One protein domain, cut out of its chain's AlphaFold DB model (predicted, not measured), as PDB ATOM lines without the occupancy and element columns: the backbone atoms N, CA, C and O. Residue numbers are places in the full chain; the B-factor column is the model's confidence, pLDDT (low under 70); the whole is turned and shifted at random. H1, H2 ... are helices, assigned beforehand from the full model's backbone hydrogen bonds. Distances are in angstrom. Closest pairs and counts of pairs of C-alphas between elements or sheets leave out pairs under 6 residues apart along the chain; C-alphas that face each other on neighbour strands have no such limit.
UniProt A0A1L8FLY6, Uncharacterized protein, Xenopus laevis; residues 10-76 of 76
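AT A GLANCE: This is residues 10 to 76 of the 76 residues of an uncharacterized protein of Xenopus laevis (UniProt A0A1L8FLY6). This domain has little regular structure: from H1 at one end, residues 19 to 42 run the length of the model, the backbone folds back through H2, and residues 58 to 76 make a loop and then a tail that turns back beside H2. The 67 printed residues have two named helices, H1 then H2, and no named strand. The class is all helix, with 21 residues in named elements. The whole is loose, with a radius of gyration of the C-alphas of 14.5 A, and elongated, spanning 47 by 24 by 16 A.

IN THESE COORDINATES: H1, residues 13 to 18, starts at C-alpha 13 (158.208, 117.380, 131.438) and is 8.6 A long. H2, residues 43 to 57, is 21.0 A long and ends at C-alpha 57 (166.158, 133.979, 143.593).

HOW THE PARTS SIT: H1 and H2 are apart, with no C-alpha of the one within 8 A of the other. In both, every O i to N i+4 pair is within hydrogen-bond range.

THE WHOLE: The C-alphas farthest apart, of Lys 20 and Asn 39, are 47.0 A apart. The printed part has no cut; the link from H1 to H2 is long, 24 residues. Mean pLDDT of the printed part is 77.6; residues under 70 include 10 to 13 and 62 to 66.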
ATOM      1  N   PRO A  10     163.095 115.451 138.330       56.84
ATOM      2  CA  PRO A  10     163.712 116.678 138.825       56.84
ATOM      3  C   PRO A  10     163.300 117.892 137.978       56.84
ATOM      4  O   PRO A  10     163.884 118.962 138.103       56.84
ATOM      5  N   VAL A  11     162.382 117.700 137.025       61.53
ATOM      6  CA  VAL A  11     162.247 118.543 135.851       61.53
ATOM      7  C   VAL A  11     160.833 118.467 135.285       61.53
ATOM      8  O   VAL A  11     160.337 117.378 134.989       61.53
ATOM      9  N   ASN A  12     160.228 119.634 135.056       69.88
ATOM     10  CA  ASN A  12     158.939 119.764 134.386       69.88
ATOM     11  C   ASN A  12     158.984 119.213 132.942       69.88
ATOM     12  O   ASN A  12     159.620 119.781 132.045       69.88
ATOM     13  N   ILE A  13     158.264 118.111 132.715       67.19
ATOM     14  CA  ILE A  13     158.208 117.380 131.438       67.19
ATOM     15  C   ILE A  13     157.615 118.240 130.312       67.19
ATOM     16  O   ILE A  13     158.084 118.170 129.175       67.19
ATOM     17  N   LEU A  14     156.620 119.082 130.616       70.12
ATOM     18  CA  LEU A  14     155.951 119.924 129.617       70.12
ATOM     19  C   LEU A  14     156.905 120.963 129.031       70.12
ATOM     20  O   LEU A  14     156.893 121.197 127.822       70.12
ATOM     21  N   HIS A  15     157.763 121.556 129.866       74.06
ATOM     22  CA  HIS A  15     158.776 122.506 129.407       74.06
ATOM     23  C   HIS A  15     159.790 121.830 128.475       74.06
ATOM     24  O   HIS A  15     160.116 122.381 127.425       74.06
ATOM     25  N   PHE A  16     160.253 120.627 128.827       75.06
ATOM     26  CA  PHE A  16     161.218 119.874 128.022       75.06
ATOM     27  C   PHE A  16     160.649 119.469 126.665       75.06
ATOM     28  O   PHE A  16     161.314 119.646 125.647       75.06
ATOM     29  N   PHE A  17     159.400 118.998 126.648       75.56
ATOM     30  CA  PHE A  17     158.705 118.649 125.413       75.56
ATOM     31  C   PHE A  17     158.468 119.879 124.525       75.56
ATOM     32  O   PHE A  17     158.826 119.865 123.350       75.56
ATOM     33  N   SER A  18     157.941 120.970 125.093       79.50
ATOM     34  CA  SER A  18     157.597 122.185 124.335       79.50
ATOM     35  C   SER A  18     158.823 122.890 123.749       79.50
ATOM     36  O   SER A  18     158.754 123.426 122.648       79.50
ATOM     37  N   ASN A  19     159.956 122.862 124.459       78.44
ATOM     38  CA  ASN A  19     161.198 123.516 124.031       78.44
ATOM     39  C   ASN A  19     162.193 122.556 123.352       78.44
ATOM     40  O   ASN A  19     163.293 122.970 123.002       78.44
ATOM     41  N   LYS A  20     161.825 121.280 123.144       81.00
ATOM     42  CA  LYS A  20     162.687 120.235 122.551       81.00
ATOM     43  C   LYS A  20     164.038 120.071 123.271       81.00
ATOM     44  O   LYS A  20     165.055 119.785 122.643       81.00
ATOM     45  N   HIS A  21     164.055 120.260 124.589       81.12
ATOM     46  CA  HIS A  21     165.256 120.063 125.401       81.12
ATOM     47  C   HIS A  21     165.487 118.573 125.673       81.12
ATOM     48  O   HIS A  21     164.544 117.804 125.867       81.12
ATOM     49  N   SER A  22     166.753 118.163 125.739       77.00
ATOM     50  CA  SER A  22     167.157 116.811 126.137       77.00
ATOM     51  C   SER A  22     167.688 116.805 127.567       77.00
ATOM     52  O   SER A  22     168.401 117.720 127.979       77.00
ATOM     53  N   ALA A  23     167.413 115.736 128.318       72.62
ATOM     54  CA  ALA A  23     167.979 115.542 129.654       72.62
ATOM     55  C   ALA A  23     169.520 115.566 129.647       72.62
ATOM     56  O   ALA A  23     170.128 116.018 130.611       72.62
ATOM     57  N   CYS A  24     170.158 115.171 128.538       77.44
ATOM     58  CA  CYS A  24     171.615 115.214 128.373       77.44
ATOM     59  C   CYS A  24     172.196 116.641 128.363       77.44
ATOM     60  O   CYS A  24     173.400 116.809 128.522       77.44
ATOM     61  N   GLN A  25     171.367 117.671 128.159       75.88
ATOM     62  CA  GLN A  25     171.792 119.075 128.178       75.88
ATOM     63  C   GLN A  25     171.833 119.657 129.599       75.88
ATOM     64  O   GLN A  25     172.386 120.740 129.803       75.88
ATOM     65  N   LEU A  26     171.263 118.953 130.584       75.56
ATOM     66  CA  LEU A  26     171.281 119.382 131.975       75.56
ATOM     67  C   LEU A  26     172.699 119.291 132.536       75.56
ATOM     68  O   LEU A  26     173.366 118.261 132.453       75.56
ATOM     69  N   LYS A  27     173.139 120.382 133.159       80.88
ATOM     70  CA  LYS A  27     174.398 120.445 133.896       80.88
ATOM     71  C   LYS A  27     174.101 120.767 135.349       80.88
ATOM     72  O   LYS A  27     173.358 121.702 135.641       80.88
ATOM     73  N   TRP A  28     174.708 120.010 136.254       81.38
ATOM     74  CA  TRP A  28     174.632 120.279 137.682       81.38
ATOM     75  C   TRP A  28     175.627 121.372 138.051       81.38
ATOM     76  O   TRP A  28     176.785 121.344 137.631       81.38
ATOM     77  N   LYS A  29     175.179 122.341 138.848       86.12
ATOM     78  CA  LYS A  29     176.034 123.381 139.414       86.12
ATOM     79  C   LYS A  29     175.681 123.567 140.882       86.12
ATOM     80  O   LYS A  29     174.508 123.664 141.229       86.12
ATOM     81  N   VAL A  30     176.702 123.634 141.730       88.75
ATOM     82  CA  VAL A  30     176.526 123.934 143.154       88.75
ATOM     83  C   VAL A  30     176.118 125.402 143.300       88.75
ATOM     84  O   VAL A  30     176.830 126.288 142.828       88.75
ATOM     85  N   LEU A  31     174.965 125.652 143.928       89.06
ATOM     86  CA  LEU A  31     174.462 127.008 144.197       89.06
ATOM     87  C   LEU A  31     175.027 127.583 145.499       89.06
ATOM     88  O   LEU A  31     175.404 128.750 145.556       89.06
ATOM     89  N   GLU A  32     175.085 126.759 146.544       91.31
ATOM     90  CA  GLU A  32     175.550 127.136 147.876       91.31
ATOM     91  C   GLU A  32     176.087 125.894 148.590       91.31
ATOM     92  O   GLU A  32     175.484 124.823 148.515       91.31
ATOM     93  N   VAL A  33     177.203 126.045 149.303       90.00
ATOM     94  CA  VAL A  33     177.676 125.053 150.272       90.00
ATOM     95  C   VAL A  33     177.288 125.567 151.651       90.00
ATOM     96  O   VAL A  33     177.812 126.582 152.106       90.00
ATOM     97  N   PHE A  34     176.334 124.899 152.298       86.00
ATOM     98  CA  PHE A  34     175.812 125.316 153.595       86.00
ATOM     99  C   PHE A  34     176.366 124.424 154.707       86.00
ATOM    100  O   PHE A  34     176.204 123.204 154.673       86.00
ATOM    101  N   GLN A  35     177.032 125.033 155.688       88.38
ATOM    102  CA  GLN A  35     177.575 124.304 156.830       88.38
ATOM    103  C   GLN A  35     176.505 124.036 157.884       88.38
ATOM    104  O   GLN A  35     175.631 124.868 158.140       88.38
ATOM    105  N   LYS A  36     176.595 122.860 158.511       85.06
ATOM    106  CA  LYS A  36     175.676 122.471 159.575       85.06
ATOM    107  C   LYS A  36     175.928 123.315 160.826       85.06
ATOM    108  O   LYS A  36     177.059 123.321 161.309       85.06
ATOM    109  N   PRO A  37     174.916 124.033 161.351       85.00
ATOM    110  CA  PRO A  37     175.090 124.827 162.551       85.00
ATOM    111  C   PRO A  37     175.401 123.920 163.742       85.00
ATOM    112  O   PRO A  37     174.840 122.832 163.881       85.00
ATOM    113  N   ILE A  38     176.292 124.406 164.603       83.31
ATOM    114  CA  ILE A  38     176.794 123.688 165.782       83.31
ATOM    115  C   ILE A  38     175.680 123.493 166.823       83.31
ATOM    116  O   ILE A  38     175.622 122.465 167.488       83.31
ATOM    117  N   ASN A  39     174.747 124.444 166.912       78.19
ATOM    118  CA  ASN A  39     173.774 124.544 168.006       78.19
ATOM    119  C   ASN A  39     172.555 123.612 167.873       78.19
ATOM    120  O   ASN A  39     171.587 123.757 168.615       78.19
ATOM    121  N   GLY A  40     172.582 122.663 166.936       74.44
ATOM    122  CA  GLY A  40     171.429 121.815 166.645       74.44
ATOM    123  C   GLY A  40     170.273 122.579 165.985       74.44
ATOM    124  O   GLY A  40     170.216 123.806 165.953       74.44
ATOM    125  N   GLY A  41     169.368 121.826 165.369       80.44
ATOM    126  CA  GLY A  41     168.240 122.333 164.587       80.44
ATOM    127  C   GLY A  41     167.817 121.303 163.543       80.44
ATOM    128  O   GLY A  41     168.625 120.456 163.151       80.44
ATOM    129  N   ASP A  42     166.559 121.353 163.099       86.56
ATOM    130  CA  ASP A  42     166.083 120.455 162.044       86.56
ATOM    131  C   ASP A  42     166.799 120.776 160.724       86.56
ATOM    132  O   ASP A  42     166.525 121.774 160.048       86.56
ATOM    133  N   TRP A  43     167.759 119.916 160.377       85.56
ATOM    134  CA  TRP A  43     168.598 120.064 159.194       85.56
ATOM    135  C   TRP A  43     167.777 120.048 157.906       85.56
ATOM    136  O   TRP A  43     168.080 120.796 156.979       85.56
ATOM    137  N   ASN A  44     166.694 119.269 157.870       85.75
ATOM    138  CA  ASN A  44     165.821 119.206 156.706       85.75
ATOM    139  C   ASN A  44     165.066 120.524 156.531       85.75
ATOM    140  O   ASN A  44     165.028 121.070 155.433       85.75
ATOM    141  N   ASN A  45     164.540 121.091 157.619       86.31
ATOM    142  CA  ASN A  45     163.864 122.390 157.590       86.31
ATOM    143  C   ASN A  45     164.816 123.518 157.136       86.31
ATOM    144  O   ASN A  45     164.449 124.362 156.315       86.31
ATOM    145  N   LEU A  46     166.069 123.499 157.604       88.19
ATOM    146  CA  LEU A  46     167.104 124.445 157.170       88.19
ATOM    147  C   LEU A  46     167.423 124.323 155.675       88.19
ATOM    148  O   LEU A  46     167.515 125.345 154.990       88.19
ATOM    149  N   LEU A  47     167.570 123.100 155.162       87.69
ATOM    150  CA  LEU A  47     167.810 122.858 153.739       87.69
ATOM    151  C   LEU A  47     166.615 123.294 152.884       87.69
ATOM    152  O   LEU A  47     166.818 123.995 151.897       87.69
ATOM    153  N   LEU A  48     165.383 122.995 153.307       87.38
ATOM    154  CA  LEU A  48     164.166 123.426 152.610       87.38
ATOM    155  C   LEU A  48     164.057 124.957 152.529       87.38
ATOM    156  O   LEU A  48     163.723 125.509 151.481       87.38
ATOM    157  N   LYS A  49     164.413 125.672 153.604       87.00
ATOM    158  CA  LYS A  49     164.480 127.145 153.603       87.00
ATOM    159  C   LYS A  49     165.497 127.676 152.590       87.00
ATOM    160  O   LYS A  49     165.237 128.678 151.919       87.00
ATOM    161  N   ARG A  50     166.658 127.025 152.473       89.25
ATOM    162  CA  ARG A  50     167.706 127.395 151.505       89.25
ATOM    163  C   ARG A  50     167.270 127.104 150.074       89.25
ATOM    164  O   ARG A  50     167.418 127.973 149.219       89.25
ATOM    165  N   GLU A  51     166.686 125.940 149.833       86.88
ATOM    166  CA  GLU A  51     166.118 125.559 148.540       86.88
ATOM    167  C   GLU A  51     165.069 126.578 148.082       86.88
ATOM    168  O   GLU A  51     165.212 127.172 147.014       86.88
ATOM    169  N   ALA A  52     164.084 126.888 148.927       86.62
ATOM    170  CA  ALA A  52     163.056 127.878 148.624       86.62
ATOM    171  C   ALA A  52     163.646 129.265 148.315       86.62
ATOM    172  O   ALA A  52     163.226 129.936 147.367       86.62
ATOM    173  N   LYS A  53     164.666 129.695 149.070       88.06
ATOM    174  CA  LYS A  53     165.385 130.947 148.793       88.06
ATOM    175  C   LYS A  53     166.000 130.944 147.390       88.06
ATOM    176  O   LYS A  53     165.887 131.949 146.689       88.06
ATOM    177  N   TRP A  54     166.637 129.850 146.976       86.94
ATOM    178  CA  TRP A  54     167.251 129.740 145.650       86.94
ATOM    179  C   TRP A  54     166.228 129.617 144.527       86.94
ATOM    180  O   TRP A  54     166.395 130.289 143.512       86.94
ATOM    181  N   ILE A  55     165.147 128.859 144.723       84.38
ATOM    182  CA  ILE A  55     164.047 128.762 143.754       84.38
ATOM    183  C   ILE A  55     163.487 130.155 143.452       84.38
ATOM    184  O   ILE A  55     163.367 130.523 142.280       84.38
ATOM    185  N   ARG A  56     163.227 130.947 144.505       83.62
ATOM    186  CA  ARG A  56     162.758 132.336 144.393       83.62
ATOM    187  C   ARG A  56     163.801 133.250 143.750       83.62
ATOM    188  O   ARG A  56     163.449 134.070 142.913       83.62
ATOM    189  N   ARG A  57     165.078 133.130 144.128       85.81
ATOM    190  CA  ARG A  57     166.158 133.979 143.593       85.81
ATOM    191  C   ARG A  57     166.433 133.729 142.110       85.81
ATOM    192  O   ARG A  57     166.778 134.669 141.407       85.81
ATOM    193  N   LEU A  58     166.312 132.483 141.660       84.31
ATOM    194  CA  LEU A  58     166.497 132.093 140.260       84.31
ATOM    195  C   LEU A  58     165.241 132.321 139.403       84.31
ATOM    196  O   LEU A  58     165.290 132.024 138.215       84.31
ATOM    197  N   ASP A  59     164.141 132.803 139.999       77.25
ATOM    198  CA  ASP A  59     162.829 132.948 139.349       77.25
ATOM    199  C   ASP A  59     162.424 131.674 138.586       77.25
ATOM    200  O   ASP A  59     162.008 131.685 137.430       77.25
ATOM    201  N   SER A  60     162.652 130.527 139.234       69.31
ATOM    202  CA  SER A  60     162.605 129.218 138.574       69.31
ATOM    203  C   SER A  60     161.254 128.504 138.690       69.31
ATOM    204  O   SER A  60     161.165 127.307 138.412       69.31
ATOM    205  N   VAL A  61     160.212 129.231 139.095       71.06
ATOM    206  CA  VAL A  61     158.831 128.745 139.203       71.06
ATOM    207  C   VAL A  61     158.095 129.057 137.899       71.06
ATOM    208  O   VAL A  61     158.408 130.037 137.220       71.06
ATOM    209  N   LEU A  62     157.136 128.211 137.512       60.03
ATOM    210  CA  LEU A  62     156.243 128.454 136.370       60.03
ATOM    211  C   LEU A  62     155.766 129.922 136.290       60.03
ATOM    212  O   LEU A  62     155.472 130.519 137.326       60.03
ATOM    213  N   PRO A  63     155.643 130.504 135.077       50.69
ATOM    214  CA  PRO A  63     155.578 129.837 133.769       50.69
ATOM    215  C   PRO A  63     156.919 129.694 133.026       50.69
ATOM    216  O   PRO A  63     156.932 129.225 131.890       50.69
ATOM    217  N   LYS A  64     158.050 130.093 133.618       55.72
ATOM    218  CA  LYS A  64     159.310 130.224 132.866       55.72
ATOM    219  C   LYS A  64     160.258 129.021 132.954       55.72
ATOM    220  O   LYS A  64     161.129 128.912 132.095       55.72
ATOM    221  N   VAL A  65     160.155 128.137 133.958       66.00
ATOM    222  CA  VAL A  65     161.284 127.243 134.313       66.00
ATOM    223  C   VAL A  65     160.851 125.875 134.905       66.00
ATOM    224  O   VAL A  65     159.675 125.571 135.071       66.00
ATOM    225  N   ILE A  66     161.867 125.041 135.156       66.25
ATOM    226  CA  ILE A  66     161.951 123.618 135.521       66.25
ATOM    227  C   ILE A  66     161.199 123.208 136.806       66.25
ATOM    228  O   ILE A  66     160.788 122.048 136.880       66.25
ATOM    229  N   ASN A  67     160.993 124.099 137.791       71.44
ATOM    230  CA  ASN A  67     160.316 123.734 139.044       71.44
ATOM    231  C   ASN A  67     158.789 123.824 138.909       71.44
ATOM    232  O   ASN A  67     158.239 124.863 138.541       71.44
ATOM    233  N   GLU A  68     158.099 122.733 139.247       65.19
ATOM    234  CA  GLU A  68     156.638 122.623 139.129       65.19
ATOM    235  C   GLU A  68     155.891 123.440 140.189       65.19
ATOM    236  O   GLU A  68     154.817 123.973 139.915       65.19
ATOM    237  N   GLN A  69     156.444 123.538 141.401       66.88
ATOM    238  CA  GLN A  69     155.791 124.183 142.537       66.88
ATOM    239  C   GLN A  69     156.806 124.907 143.424       66.88
ATOM    240  O   GLN A  69     157.958 124.499 143.551       66.88
ATOM    241  N   PHE A  70     156.343 125.966 144.084       69.12
ATOM    242  CA  PHE A  70     157.048 126.643 145.166       69.12
ATOM    243  C   PHE A  70     156.114 126.719 146.367       69.12
ATOM    244  O   PHE A  70     155.040 127.311 146.283       69.12
ATOM    245  N   SER A  71     156.513 126.105 147.481       70.44
ATOM    246  CA  SER A  71     155.750 126.145 148.725       70.44
ATOM    247  C   SER A  71     156.675 126.385 149.905       70.44
ATOM    248  O   SER A  71     157.667 125.682 150.089       70.44
ATOM    249  N   VAL A  72     156.325 127.382 150.715       74.31
ATOM    250  CA  VAL A  72     157.022 127.688 151.970       74.31
ATOM    251  C   VAL A  72     156.389 126.986 153.174       74.31
ATOM    252  O   VAL A  72     157.023 126.859 154.215       74.31
ATOM    253  N   CYS A  73     155.170 126.455 153.025       72.12
ATOM    254  CA  CYS A  73     154.416 125.812 154.105       72.12
ATOM    255  C   CYS A  73     155.088 124.543 154.646       72.12
ATOM    256  O   CYS A  73     154.755 124.081 155.727       72.12
ATOM    257  N   CYS A  74     156.025 123.954 153.900       68.06
ATOM    258  CA  CYS A  74     156.736 122.748 154.317       68.06
ATOM    259  C   CYS A  74     157.734 122.985 155.463       68.06
ATOM    260  O   CYS A  74     158.269 122.013 155.993       68.06
ATOM    261  N   PHE A  75     158.023 124.244 155.806       71.19
ATOM    262  CA  PHE A  75     159.050 124.610 156.787       71.19
ATOM    263  C   PHE A  75     158.712 125.864 157.616       71.19
ATOM    264  O   PHE A  75     159.599 126.410 158.290       71.19
ATOM    265  N   LEU A  76     157.457 126.313 157.544       69.69
ATOM    266  CA  LEU A  76     156.829 127.249 158.481       69.69
ATOM    267  C   LEU A  76     156.223 126.457 159.640       69.69
ATOM    268  O   LEU A  76     156.375 126.937 160.782       69.69
TER     269      LEU A  76